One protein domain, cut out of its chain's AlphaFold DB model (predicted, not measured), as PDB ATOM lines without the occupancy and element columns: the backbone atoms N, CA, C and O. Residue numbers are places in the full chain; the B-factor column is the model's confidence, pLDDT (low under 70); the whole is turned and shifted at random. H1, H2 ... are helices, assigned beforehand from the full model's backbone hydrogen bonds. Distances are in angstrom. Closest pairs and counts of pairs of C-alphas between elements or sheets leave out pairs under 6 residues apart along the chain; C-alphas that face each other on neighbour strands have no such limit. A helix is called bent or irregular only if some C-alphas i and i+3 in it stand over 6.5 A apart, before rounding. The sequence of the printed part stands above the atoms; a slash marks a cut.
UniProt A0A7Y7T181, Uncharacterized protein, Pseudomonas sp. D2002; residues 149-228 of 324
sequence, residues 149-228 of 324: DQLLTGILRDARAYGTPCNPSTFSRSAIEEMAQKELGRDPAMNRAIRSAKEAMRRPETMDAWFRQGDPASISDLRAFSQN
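AT A GLANCE: This is residues 149 to 228 of the 324 residues of an uncharacterized protein of Pseudomonas sp. D2002 (UniProt A0A7Y7T181). Six short helices make a compact, irregular cluster: H1, H4 and H6 form an uneven row with H1 in the middle, and H3 crosses H4. H2 packs on H3 and H4, while H5 lies near H1. The printed part has 80 residues with six named helices, H1 to H6 in chain order, and no named strand; the class is all helix. The radius of gyration of the C-alphas is 11.6 A, and the spans are 35 by 27 by 20 A.

HOW THE PARTS SIT: H1, residues 149 to 157, touches H6, residues 219 to 227, at a shallow tilt of 26 degrees, opposite ways; their closest C-alphas, Asp 149 and Ser 226, are 5.0 A apart. H1 touches H4, residues 188 to 200, at a steep tilt of 40 degrees, opposite ways, closest at C-alphas 155 and 196, 6.4 A. H2, residues 159 to 162, touches H4 through residues 189 to 193 alone, closest at C-alphas 161 and 190, 6.2 A. H3, residues 173 to 180, touches H4 at a steep tilt of 59 degrees, closest at C-alphas 180 and 198, 4.5 A. H5, residues 204 to 210, is near H1. H4 and H6 are apart. Every O i to N i+4 pair is within hydrogen-bond range in H1, H3, H4, H5 and H6; H2 is too short for one.

IN THESE COORDINATES: H1 begins at C-alpha 149 (211.297, 161.352, 264.811) and measures 12.0 A. H2 measures 5.2 A, H3 10.7 A, H4 18.4 A and H5 9.9 A. H6, 12.3 A, ends at C-alpha 227 (210.011, 168.833, 264.980).

THE WHOLE: The farthest C-alphas, of Arg 186 and Gln 213, are 35.8 A apart. Residues 170 to 171 pair antiparallel with 217 to 218. The printed part has no cut and no long link. Residues 163 to 168 have pLDDT under 70.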
ATOM      1  N   ASP A 149     211.150 160.127 265.608       96.12
ATOM      2  CA  ASP A 149     211.297 161.352 264.811       96.12
ATOM      3  C   ASP A 149     212.250 161.173 263.622       96.12
ATOM      4  O   ASP A 149     211.987 161.662 262.519       96.12
ATOM      5  N   GLN A 150     213.365 160.461 263.818       95.88
ATOM      6  CA  GLN A 150     214.316 160.155 262.745       95.88
ATOM      7  C   GLN A 150     213.721 159.190 261.720       95.88
ATOM      8  O   GLN A 150     214.038 159.271 260.527       95.88
ATOM      9  N   LEU A 151     212.876 158.264 262.174       96.19
ATOM     10  CA  LEU A 151     212.159 157.343 261.312       96.19
ATOM     11  C   LEU A 151     211.137 158.101 260.460       96.19
ATOM     12  O   LEU A 151     211.226 158.020 259.234       96.19
ATOM     13  N   LEU A 152     210.269 158.910 261.080       95.88
ATOM     14  CA  LEU A 152     209.289 159.746 260.382       95.88
ATOM     15  C   LEU A 152     209.971 160.696 259.393       95.88
ATOM     16  O   LEU A 152     209.617 160.735 258.219       95.88
ATOM     17  N   THR A 153     211.021 161.397 259.821       94.81
ATOM     18  CA  THR A 153     211.780 162.306 258.947       94.81
ATOM     19  C   THR A 153     212.373 161.569 257.742       94.81
ATOM     20  O   THR A 153     212.341 162.076 256.620       94.81
ATOM     21  N   GLY A 154     212.887 160.352 257.946       92.88
ATOM     22  CA  GLY A 154     213.379 159.502 256.863       92.88
ATOM     23  C   GLY A 154     212.279 159.090 255.883       92.88
ATOM     24  O   GLY A 154     212.489 159.169 254.674       92.88
ATOM     25  N   ILE A 155     211.111 158.700 256.397       93.88
ATOM     26  CA  ILE A 155     209.930 158.350 255.597       93.88
ATOM     27  C   ILE A 155     209.469 159.553 254.767       93.88
ATOM     28  O   ILE A 155     209.336 159.439 253.552       93.88
ATOM     29  N   LEU A 156     209.326 160.728 255.385       92.31
ATOM     30  CA  LEU A 156     208.880 161.953 254.712       92.31
ATOM     31  C   LEU A 156     209.877 162.456 253.662       92.31
ATOM     32  O   LEU A 156     209.477 163.038 252.653       92.31
ATOM     33  N   ARG A 157     211.180 162.236 253.872       90.00
ATOM     34  CA  ARG A 157     212.215 162.538 252.872       90.00
ATOM     35  C   ARG A 157     212.069 161.651 251.635       90.00
ATOM     36  O   ARG A 157     212.210 162.134 250.517       90.00
ATOM     37  N   ASP A 158     211.788 160.368 251.842       88.25
ATOM     38  CA  ASP A 158     211.616 159.381 250.776       88.25
ATOM     39  C   ASP A 158     210.133 159.270 250.322       88.25
ATOM     40  O   ASP A 158     209.794 158.362 249.570       88.25
ATOM     41  N   ALA A 159     209.250 160.215 250.700       87.19
ATOM     42  CA  ALA A 159     207.795 160.154 250.474       87.19
ATOM     43  C   ALA A 159     207.389 159.934 249.007       87.19
ATOM     44  O   ALA A 159     206.402 159.262 248.728       87.19
ATOM     45  N   ARG A 160     208.182 160.423 248.043       82.56
ATOM     46  CA  ARG A 160     207.939 160.161 246.612       82.56
ATOM     47  C   ARG A 160     207.989 158.669 246.267       82.56
ATOM     48  O   ARG A 160     207.232 158.228 245.410       82.56
ATOM     49  N   ALA A 161     208.851 157.895 246.927       85.25
ATOM     50  CA  ALA A 161     208.969 156.455 246.698       85.25
ATOM     51  C   ALA A 161     207.721 155.693 247.163       85.25
ATOM     52  O   ALA A 161     207.397 154.654 246.594       85.25
ATOM     53  N   TYR A 162     207.000 156.236 248.149       83.94
ATOM     54  CA  TYR A 162     205.735 155.696 248.649       83.94
ATOM     55  C   TYR A 162     204.578 155.879 247.671       83.94
ATOM     56  O   TYR A 162     203.528 155.292 247.886       83.94
ATOM     57  N   GLY A 163     204.785 156.615 246.572       65.62
ATOM     58  CA  GLY A 163     203.795 156.732 245.518       65.62
ATOM     59  C   GLY A 163     202.504 157.333 246.053       65.62
ATOM     60  O   GLY A 163     201.478 156.673 246.027       65.62
ATOM     61  N   THR A 164     202.543 158.589 246.499       58.28
ATOM     62  CA  THR A 164     201.350 159.430 246.671       58.28
ATOM     63  C   THR A 164     201.087 160.213 245.371       58.28
ATOM     64  O   THR A 164     201.431 161.392 245.282       58.28
ATOM     65  N   PRO A 165     200.531 159.586 244.306       47.91
ATOM     66  CA  PRO A 165     200.394 160.206 242.989       47.91
ATOM     67  C   PRO A 165     199.280 161.253 242.922       47.91
ATOM     68  O   PRO A 165     199.295 162.073 242.010       47.91
ATOM     69  N   CYS A 166     198.325 161.248 243.857       51.47
ATOM     70  CA  CYS A 166     197.130 162.093 243.763       51.47
ATOM     71  C   CYS A 166     197.159 163.340 244.658       51.47
ATOM     72  O   CYS A 166     196.357 164.233 244.429       51.47
ATOM     73  N   ASN A 167     198.086 163.433 245.621       56.25
ATOM     74  CA  ASN A 167     198.336 164.643 246.411       56.25
ATOM     75  C   ASN A 167     199.771 164.615 246.964       56.25
ATOM     76  O   ASN A 167     200.032 163.910 247.941       56.25
ATOM     77  N   PRO A 168     200.716 165.394 246.402       66.19
ATOM     78  CA  PRO A 168     202.098 165.426 246.887       66.19
ATOM     79  C   PRO A 168     202.232 166.054 248.284       66.19
ATOM     80  O   PRO A 168     203.337 166.116 248.818       66.19
ATOM     81  N   SER A 169     201.136 166.563 248.853       82.44
ATOM     82  CA  SER A 169     201.065 167.241 250.146       82.44
ATOM     83  C   SER A 169     200.578 166.352 251.289       82.44
ATOM     84  O   SER A 169     200.650 166.793 252.432       82.44
ATOM     85  N   THR A 170     200.109 165.130 251.026       87.69
ATOM     86  CA  THR A 170     199.555 164.223 252.046       87.69
ATOM     87  C   THR A 170     200.273 162.879 252.060       87.69
ATOM     88  O   THR A 170     200.856 162.467 251.058       87.69
ATOM     89  N   PHE A 171     200.222 162.183 253.190       89.50
ATOM     90  CA  PHE A 171     200.838 160.880 253.412       89.50
ATOM     91  C   PHE A 171     199.880 160.010 254.232       89.50
ATOM     92  O   PHE A 171     199.254 160.526 255.154       89.50
ATOM     93  N   SER A 172     199.736 158.727 253.889       91.50
ATOM     94  CA  SER A 172     198.770 157.829 254.538       91.50
ATOM     95  C   SER A 172     199.429 156.649 255.237       91.50
ATOM     96  O   SER A 172     200.544 156.241 254.889       91.50
ATOM     97  N   ARG A 173     198.699 156.047 256.182       93.06
ATOM     98  CA  ARG A 173     199.091 154.781 256.811       93.06
ATOM     99  C   ARG A 173     199.193 153.659 255.784       93.06
ATOM    100  O   ARG A 173     200.194 152.947 255.749       93.06
ATOM    101  N   SER A 174     198.204 153.562 254.896       91.38
ATOM    102  CA  SER A 174     198.162 152.544 253.842       91.38
ATOM    103  C   SER A 174     199.393 152.579 252.930       91.38
ATOM    104  O   SER A 174     199.907 151.530 252.556       91.38
ATOM    105  N   ALA A 175     199.943 153.763 252.635       90.94
ATOM    106  CA  ALA A 175     201.161 153.878 251.837       90.94
ATOM    107  C   ALA A 175     202.374 153.247 252.545       90.94
ATOM    108  O   ALA A 175     203.220 152.625 251.895       90.94
ATOM    109  N   ILE A 176     202.464 153.373 253.877       93.31
ATOM    110  CA  ILE A 176     203.492 152.697 254.683       93.31
ATOM    111  C   ILE A 176     203.286 151.185 254.637       93.31
ATOM    112  O   ILE A 176     204.241 150.454 254.379       93.31
ATOM    113  N   GLU A 177     202.059 150.715 254.848       93.00
ATOM    114  CA  GLU A 177     201.724 149.287 254.842       93.00
ATOM    115  C   GLU A 177     202.067 148.632 253.498       93.00
ATOM    116  O   GLU A 177     202.781 147.627 253.453       93.00
ATOM    117  N   GLU A 178     201.648 149.243 252.388       91.38
ATOM    118  CA  GLU A 178     201.960 148.778 251.035       91.38
ATOM    119  C   GLU A 178     203.469 148.761 250.769       91.38
ATOM    120  O   GLU A 178     203.998 147.823 250.167       91.38
ATOM    121  N   MET A 179     204.196 149.785 251.227       91.81
ATOM    122  CA  MET A 179     205.650 149.842 251.083       91.81
ATOM    123  C   MET A 179     206.350 148.762 251.914       91.81
ATOM    124  O   MET A 179     207.321 148.159 251.452       91.81
ATOM    125  N   ALA A 180     205.851 148.479 253.118       92.94
ATOM    126  CA  ALA A 180     206.396 147.457 254.002       92.94
ATOM    127  C   ALA A 180     206.225 146.039 253.433       92.94
ATOM    128  O   ALA A 180     207.043 145.166 253.724       92.94
ATOM    129  N   GLN A 181     205.214 145.809 252.591       90.69
ATOM    130  CA  GLN A 181     204.984 144.521 251.928       90.69
ATOM    131  C   GLN A 181     205.932 144.252 250.753       90.69
ATOM    132  O   GLN A 181     206.036 143.116 250.294       90.69
ATOM    133  N   LYS A 182     206.649 145.265 250.254       88.44
ATOM    134  CA  LYS A 182     207.546 145.083 249.109       88.44
ATOM    135  C   LYS A 182     208.822 144.325 249.487       88.44
ATOM    136  O   LYS A 182     209.353 144.396 250.605       88.44
ATOM    137  N   GLU A 183     209.351 143.617 248.497       87.88
ATOM    138  CA  GLU A 183     210.652 142.965 248.570       87.88
ATOM    139  C   GLU A 183     211.777 143.923 248.184       87.88
ATOM    140  O   GLU A 183     211.603 144.838 247.377       87.88
ATOM    141  N   LEU A 184     212.955 143.701 248.768       87.62
ATOM    142  CA  LEU A 184     214.141 144.466 248.410       87.62
ATOM    143  C   LEU A 184     214.542 144.149 246.965       87.62
ATOM    144  O   LEU A 184     214.592 142.990 246.564       87.62
ATOM    145  N   GLY A 185     214.862 145.188 246.201       85.88
ATOM    146  CA  GLY A 185     215.254 145.092 244.799       85.88
ATOM    147  C   GLY A 185     216.635 145.684 244.529       85.88
ATOM    148  O   GLY A 185     217.469 145.830 245.423       85.88
ATOM    149  N   ARG A 186     216.878 146.053 243.267       87.94
ATOM    150  CA  ARG A 186     218.144 146.672 242.834       87.94
ATOM    151  C   ARG A 186     218.223 148.172 243.114       87.94
ATOM    152  O   ARG A 186     219.328 148.696 243.165       87.94
ATOM    153  N   ASP A 187     217.088 148.850 243.288       86.12
ATOM    154  CA  ASP A 187     217.044 150.293 243.542       86.12
ATOM    155  C   ASP A 187     217.351 150.604 245.022       86.12
ATOM    156  O   ASP A 187     216.551 150.272 245.906       86.12
ATOM    157  N   PRO A 188     218.479 151.276 245.324       87.56
ATOM    158  CA  PRO A 188     218.815 151.651 246.689       87.56
ATOM    159  C   PRO A 188     217.806 152.617 247.320       87.56
ATOM    160  O   PRO A 188     217.619 152.569 248.535       87.56
ATOM    161  N   ALA A 189     217.168 153.499 246.543       85.00
ATOM    162  CA  ALA A 189     216.196 154.458 247.063       85.00
ATOM    163  C   ALA A 189     214.911 153.756 247.510       85.00
ATOM    164  O   ALA A 189     214.491 153.932 248.656       85.00
ATOM    165  N   MET A 190     214.364 152.879 246.665       87.31
ATOM    166  CA  MET A 190     213.242 152.014 247.030       87.31
ATOM    167  C   MET A 190     213.580 151.132 248.240       87.31
ATOM    168  O   MET A 190     212.804 151.058 249.188       87.31
ATOM    169  N   ASN A 191     214.776 150.537 248.285       89.31
ATOM    170  CA  ASN A 191     215.192 149.704 249.418       89.31
ATOM    171  C   ASN A 191     215.230 150.465 250.750       89.31
ATOM    172  O   ASN A 191     214.933 149.877 251.792       89.31
ATOM    173  N   ARG A 192     215.587 151.757 250.748       91.44
ATOM    174  CA  ARG A 192     215.500 152.588 251.960       91.44
ATOM    175  C   ARG A 192     214.054 152.771 252.409       91.44
ATOM    176  O   ARG A 192     213.794 152.593 253.595       91.44
ATOM    177  N   ALA A 193     213.146 153.074 251.478       91.81
ATOM    178  CA  ALA A 193     211.722 153.236 251.764       91.81
ATOM    179  C   ALA A 193     211.098 151.941 252.308       91.81
ATOM    180  O   ALA A 193     210.426 151.969 253.329       91.81
ATOM    181  N   ILE A 194     211.399 150.788 251.704       92.00
ATOM    182  CA  ILE A 194     210.920 149.479 252.177       92.00
ATOM    183  C   ILE A 194     211.390 149.200 253.607       92.00
ATOM    184  O   ILE A 194     210.610 148.761 254.448       92.00
ATOM    185  N   ARG A 195     212.669 149.455 253.909       93.69
ATOM    186  CA  ARG A 195     213.221 149.207 255.249       93.69
ATOM    187  C   ARG A 195     212.637 150.145 256.302       93.69
ATOM    188  O   ARG A 195     212.330 149.676 257.393       93.69
ATOM    189  N   SER A 196     212.458 151.433 255.990       94.88
ATOM    190  CA  SER A 196     211.810 152.364 256.922       94.88
ATOM    191  C   SER A 196     210.336 152.033 257.137       94.88
ATOM    192  O   SER A 196     209.884 152.075 258.275       94.88
ATOM    193  N   ALA A 197     209.617 151.621 256.092       94.38
ATOM    194  CA  ALA A 197     208.231 151.187 256.202       94.38
ATOM    195  C   ALA A 197     208.089 149.933 257.075       94.38
ATOM    196  O   ALA A 197     207.277 149.905 257.996       94.38
ATOM    197  N   LYS A 198     208.934 148.917 256.849       94.12
ATOM    198  CA  LYS A 198     208.971 147.710 257.691       94.12
ATOM    199  C   LYS A 198     209.272 148.034 259.148       94.12
ATOM    200  O   LYS A 198     208.730 147.376 260.025       94.12
ATOM    201  N   GLU A 199     210.137 149.014 259.404       95.25
ATOM    202  CA  GLU A 199     210.421 149.459 260.764       95.25
ATOM    203  C   GLU A 199     209.246 150.210 261.396       95.25
ATOM    204  O   GLU A 199     208.927 149.947 262.550       95.25
ATOM    205  N   ALA A 200     208.559 151.076 260.648       94.81
ATOM    206  CA  ALA A 200     207.355 151.751 261.129       94.81
ATOM    207  C   ALA A 200     206.265 150.742 261.520       94.81
ATOM    208  O   ALA A 200     205.709 150.845 262.607       94.81
ATOM    209  N   MET A 201     206.066 149.690 260.718       94.00
ATOM    210  CA  MET A 201     205.135 148.595 261.032       94.00
ATOM    211  C   MET A 201     205.498 147.812 262.307       94.00
ATOM    212  O   MET A 201     204.654 147.096 262.838       94.00
ATOM    213  N   ARG A 202     206.733 147.929 262.825       92.12
ATOM    214  CA  ARG A 202     207.113 147.364 264.135       92.12
ATOM    215  C   ARG A 202     206.690 148.235 265.313       92.12
ATOM    216  O   ARG A 202     206.797 147.790 266.452       92.12
ATOM    217  N   ARG A 203     206.290 149.481 265.054       92.62
ATOM    218  CA  ARG A 203     206.024 150.518 266.054       92.62
ATOM    219  C   ARG A 203     204.589 151.032 265.893       92.62
ATOM    220  O   ARG A 203     204.397 152.174 265.471       92.62
ATOM    221  N   PRO A 204     203.577 150.199 266.199       90.94
ATOM    222  CA  PRO A 204     202.174 150.562 266.000       90.94
ATOM    223  C   PRO A 204     201.796 151.839 266.760       90.94
ATOM    224  O   PRO A 204     201.230 152.743 266.161       90.94
ATOM    225  N   GLU A 205     202.236 151.983 268.012       88.19
ATOM    226  CA  GLU A 205     201.999 153.186 268.830       88.19
ATOM    227  C   GLU A 205     202.571 154.463 268.189       88.19
ATOM    228  O   GLU A 205     201.944 155.524 268.178       88.19
ATOM    229  N   THR A 206     203.763 154.360 267.599       93.12
ATOM    230  CA  THR A 206     204.409 155.459 266.876       93.12
ATOM    231  C   THR A 206     203.623 155.821 265.614       93.12
ATOM    232  O   THR A 206     203.407 157.002 265.345       93.12
ATOM    233  N   MET A 207     203.161 154.822 264.851       93.56
ATOM    234  CA  MET A 207     202.295 155.049 263.690       93.56
ATOM    235  C   MET A 207     200.956 155.674 264.092       93.56
ATOM    236  O   MET A 207     200.486 156.596 263.427       93.56
ATOM    237  N   ASP A 208     200.358 155.230 265.195       91.69
ATOM    238  CA  ASP A 208     199.134 155.819 265.737       91.69
ATOM    239  C   ASP A 208     199.344 157.280 266.135       91.69
ATOM    240  O   ASP A 208     198.501 158.121 265.830       91.69
ATOM    241  N   ALA A 209     200.495 157.626 266.719       93.25
ATOM    242  CA  ALA A 209     200.829 159.012 267.022       93.25
ATOM    243  C   ALA A 209     200.941 159.891 265.762       93.25
ATOM    244  O   ALA A 209     200.424 161.007 265.766       93.25
ATOM    245  N   TRP A 210     201.556 159.396 264.682       94.44
ATOM    246  CA  TRP A 210     201.706 160.150 263.428       94.44
ATOM    247  C   TRP A 210     200.365 160.491 262.774       94.44
ATOM    248  O   TRP A 210     200.192 161.595 262.267       94.44
ATOM    249  N   PHE A 211     199.417 159.554 262.800       92.25
ATOM    250  CA  PHE A 211     198.121 159.690 262.126       92.25
ATOM    251  C   PHE A 211     196.965 160.015 263.080       92.25
ATOM    252  O   PHE A 211     195.802 159.945 262.691       92.25
ATOM    253  N   ARG A 212     197.257 160.401 264.330       89.19
ATOM    254  CA  ARG A 212     196.240 160.660 265.367       89.19
ATOM    255  C   ARG A 212     195.227 161.732 264.963       89.19
ATOM    256  O   ARG A 212     194.063 161.649 265.337       89.19
ATOM    257  N   GLN A 213     195.677 162.746 264.228       86.38
ATOM    258  CA  GLN A 213     194.839 163.868 263.792       86.38
ATOM    259  C   GLN A 213     194.087 163.584 262.482       86.38
ATOM    260  O   GLN A 213     193.228 164.370 262.092       86.38
ATOM    261  N   GLY A 214     194.391 162.470 261.812       88.25
ATOM    262  CA  GLY A 214     193.762 162.075 260.559       88.25
ATOM    263  C   GLY A 214     194.668 161.205 259.692       88.25
ATOM    264  O   GLY A 214     195.894 161.311 259.730       88.25
ATOM    265  N   ASP A 215     194.038 160.362 258.879       89.38
ATOM    266  CA  ASP A 215     194.678 159.558 257.839       89.38
ATOM    267  C   ASP A 215     193.864 159.702 256.539       89.38
ATOM    268  O   ASP A 215     192.689 159.325 256.525       89.38
ATOM    269  N   PRO A 216     194.423 160.274 255.455       90.31
ATOM    270  CA  PRO A 216     195.802 160.746 255.307       90.31
ATOM    271  C   PRO A 216     196.102 162.036 256.088       90.31
ATOM    272  O   PRO A 216     195.281 162.949 256.143       90.31
ATOM    273  N   ALA A 217     197.321 162.141 256.619       90.88
ATOM    274  CA  ALA A 217     197.838 163.353 257.256       90.88
ATOM    275  C   ALA A 217     198.584 164.233 256.241       90.88
ATOM    276  O   ALA A 217     199.145 163.736 255.256       90.88
ATOM    277  N   SER A 218     198.646 165.546 256.470       91.81
ATOM    278  CA  SER A 218     199.473 166.414 255.629       91.81
ATOM    279  C   SER A 218     200.965 166.211 255.934       91.81
ATOM    280  O   SER A 218     201.382 166.014 257.076       91.81
ATOM    281  N   ILE A 219     201.812 166.275 254.906       91.06
ATOM    282  CA  ILE A 219     203.269 166.170 255.059       91.06
ATOM    283  C   ILE A 219     203.811 167.342 255.885       91.06
ATOM    284  O   ILE A 219     204.790 167.169 256.610       91.06
ATOM    285  N   SER A 220     203.209 168.530 255.778       92.00
ATOM    286  CA  SER A 220     203.570 169.680 256.612       92.00
ATOM    287  C   SER A 220     203.301 169.415 258.088       92.00
ATOM    288  O   SER A 220     204.191 169.668 258.898       92.00
ATOM    289  N   ASP A 221     202.150 168.834 258.430       92.75
ATOM    290  CA  ASP A 221     201.792 168.553 259.823       92.75
ATOM    291  C   ASP A 221     202.660 167.433 260.391       92.75
ATOM    292  O   ASP A 221     203.173 167.555 261.498       92.75
ATOM    293  N   LEU A 222     202.950 166.391 259.603       94.31
ATOM    294  CA  LEU A 222     203.887 165.338 260.005       94.31
ATOM    295  C   LEU A 222     205.313 165.875 260.227       94.31
ATOM    296  O   LEU A 222     206.013 165.419 261.131       94.31
ATOM    297  N   ARG A 223     205.758 166.864 259.437       94.12
ATOM    298  CA  ARG A 223     207.042 167.552 259.676       94.12
ATOM    299  C   ARG A 223     207.001 168.411 260.936       94.12
ATOM    300  O   ARG A 223     207.963 168.399 261.695       94.12
ATOM    301  N   ALA A 224     205.913 169.140 261.166       93.50
ATOM    302  CA  ALA A 224     205.741 169.919 262.388       93.50
ATOM    303  C   ALA A 224     205.719 169.003 263.623       93.50
ATOM    304  O   ALA A 224     206.393 169.280 264.611       93.50
ATOM    305  N   PHE A 225     205.037 167.859 263.536       94.62
ATOM    306  CA  PHE A 225     205.013 166.828 264.569       94.62
ATOM    307  C   PHE A 225     206.414 166.260 264.850       94.62
ATOM    308  O   PHE A 225     206.825 166.177 266.011       94.62
ATOM    309  N   SER A 226     207.196 165.924 263.815       94.38
ATOM    310  CA  SER A 226     208.557 165.403 264.014       94.38
ATOM    311  C   SER A 226     209.489 166.433 264.661       94.38
ATOM    312  O   SER A 226     210.373 166.068 265.432       94.38
ATOM    313  N   GLN A 227     209.258 167.720 264.401       93.75
ATOM    314  CA  GLN A 227     210.011 168.833 264.980       93.75
ATOM    315  C   GLN A 227     209.476 169.297 266.338       93.75
ATOM    316  O   GLN A 227     210.169 170.042 267.031       93.75
ATOM    317  N   ASN A 228     208.273 168.865 266.738       92.50
ATOM    318  CA  ASN A 228     207.688 169.252 268.013       92.50
ATOM    319  C   ASN A 228     208.600 168.758 269.155       92.50
ATOM    320  O   ASN A 228     208.847 167.551 269.261       92.50
TER     321      ASN A 228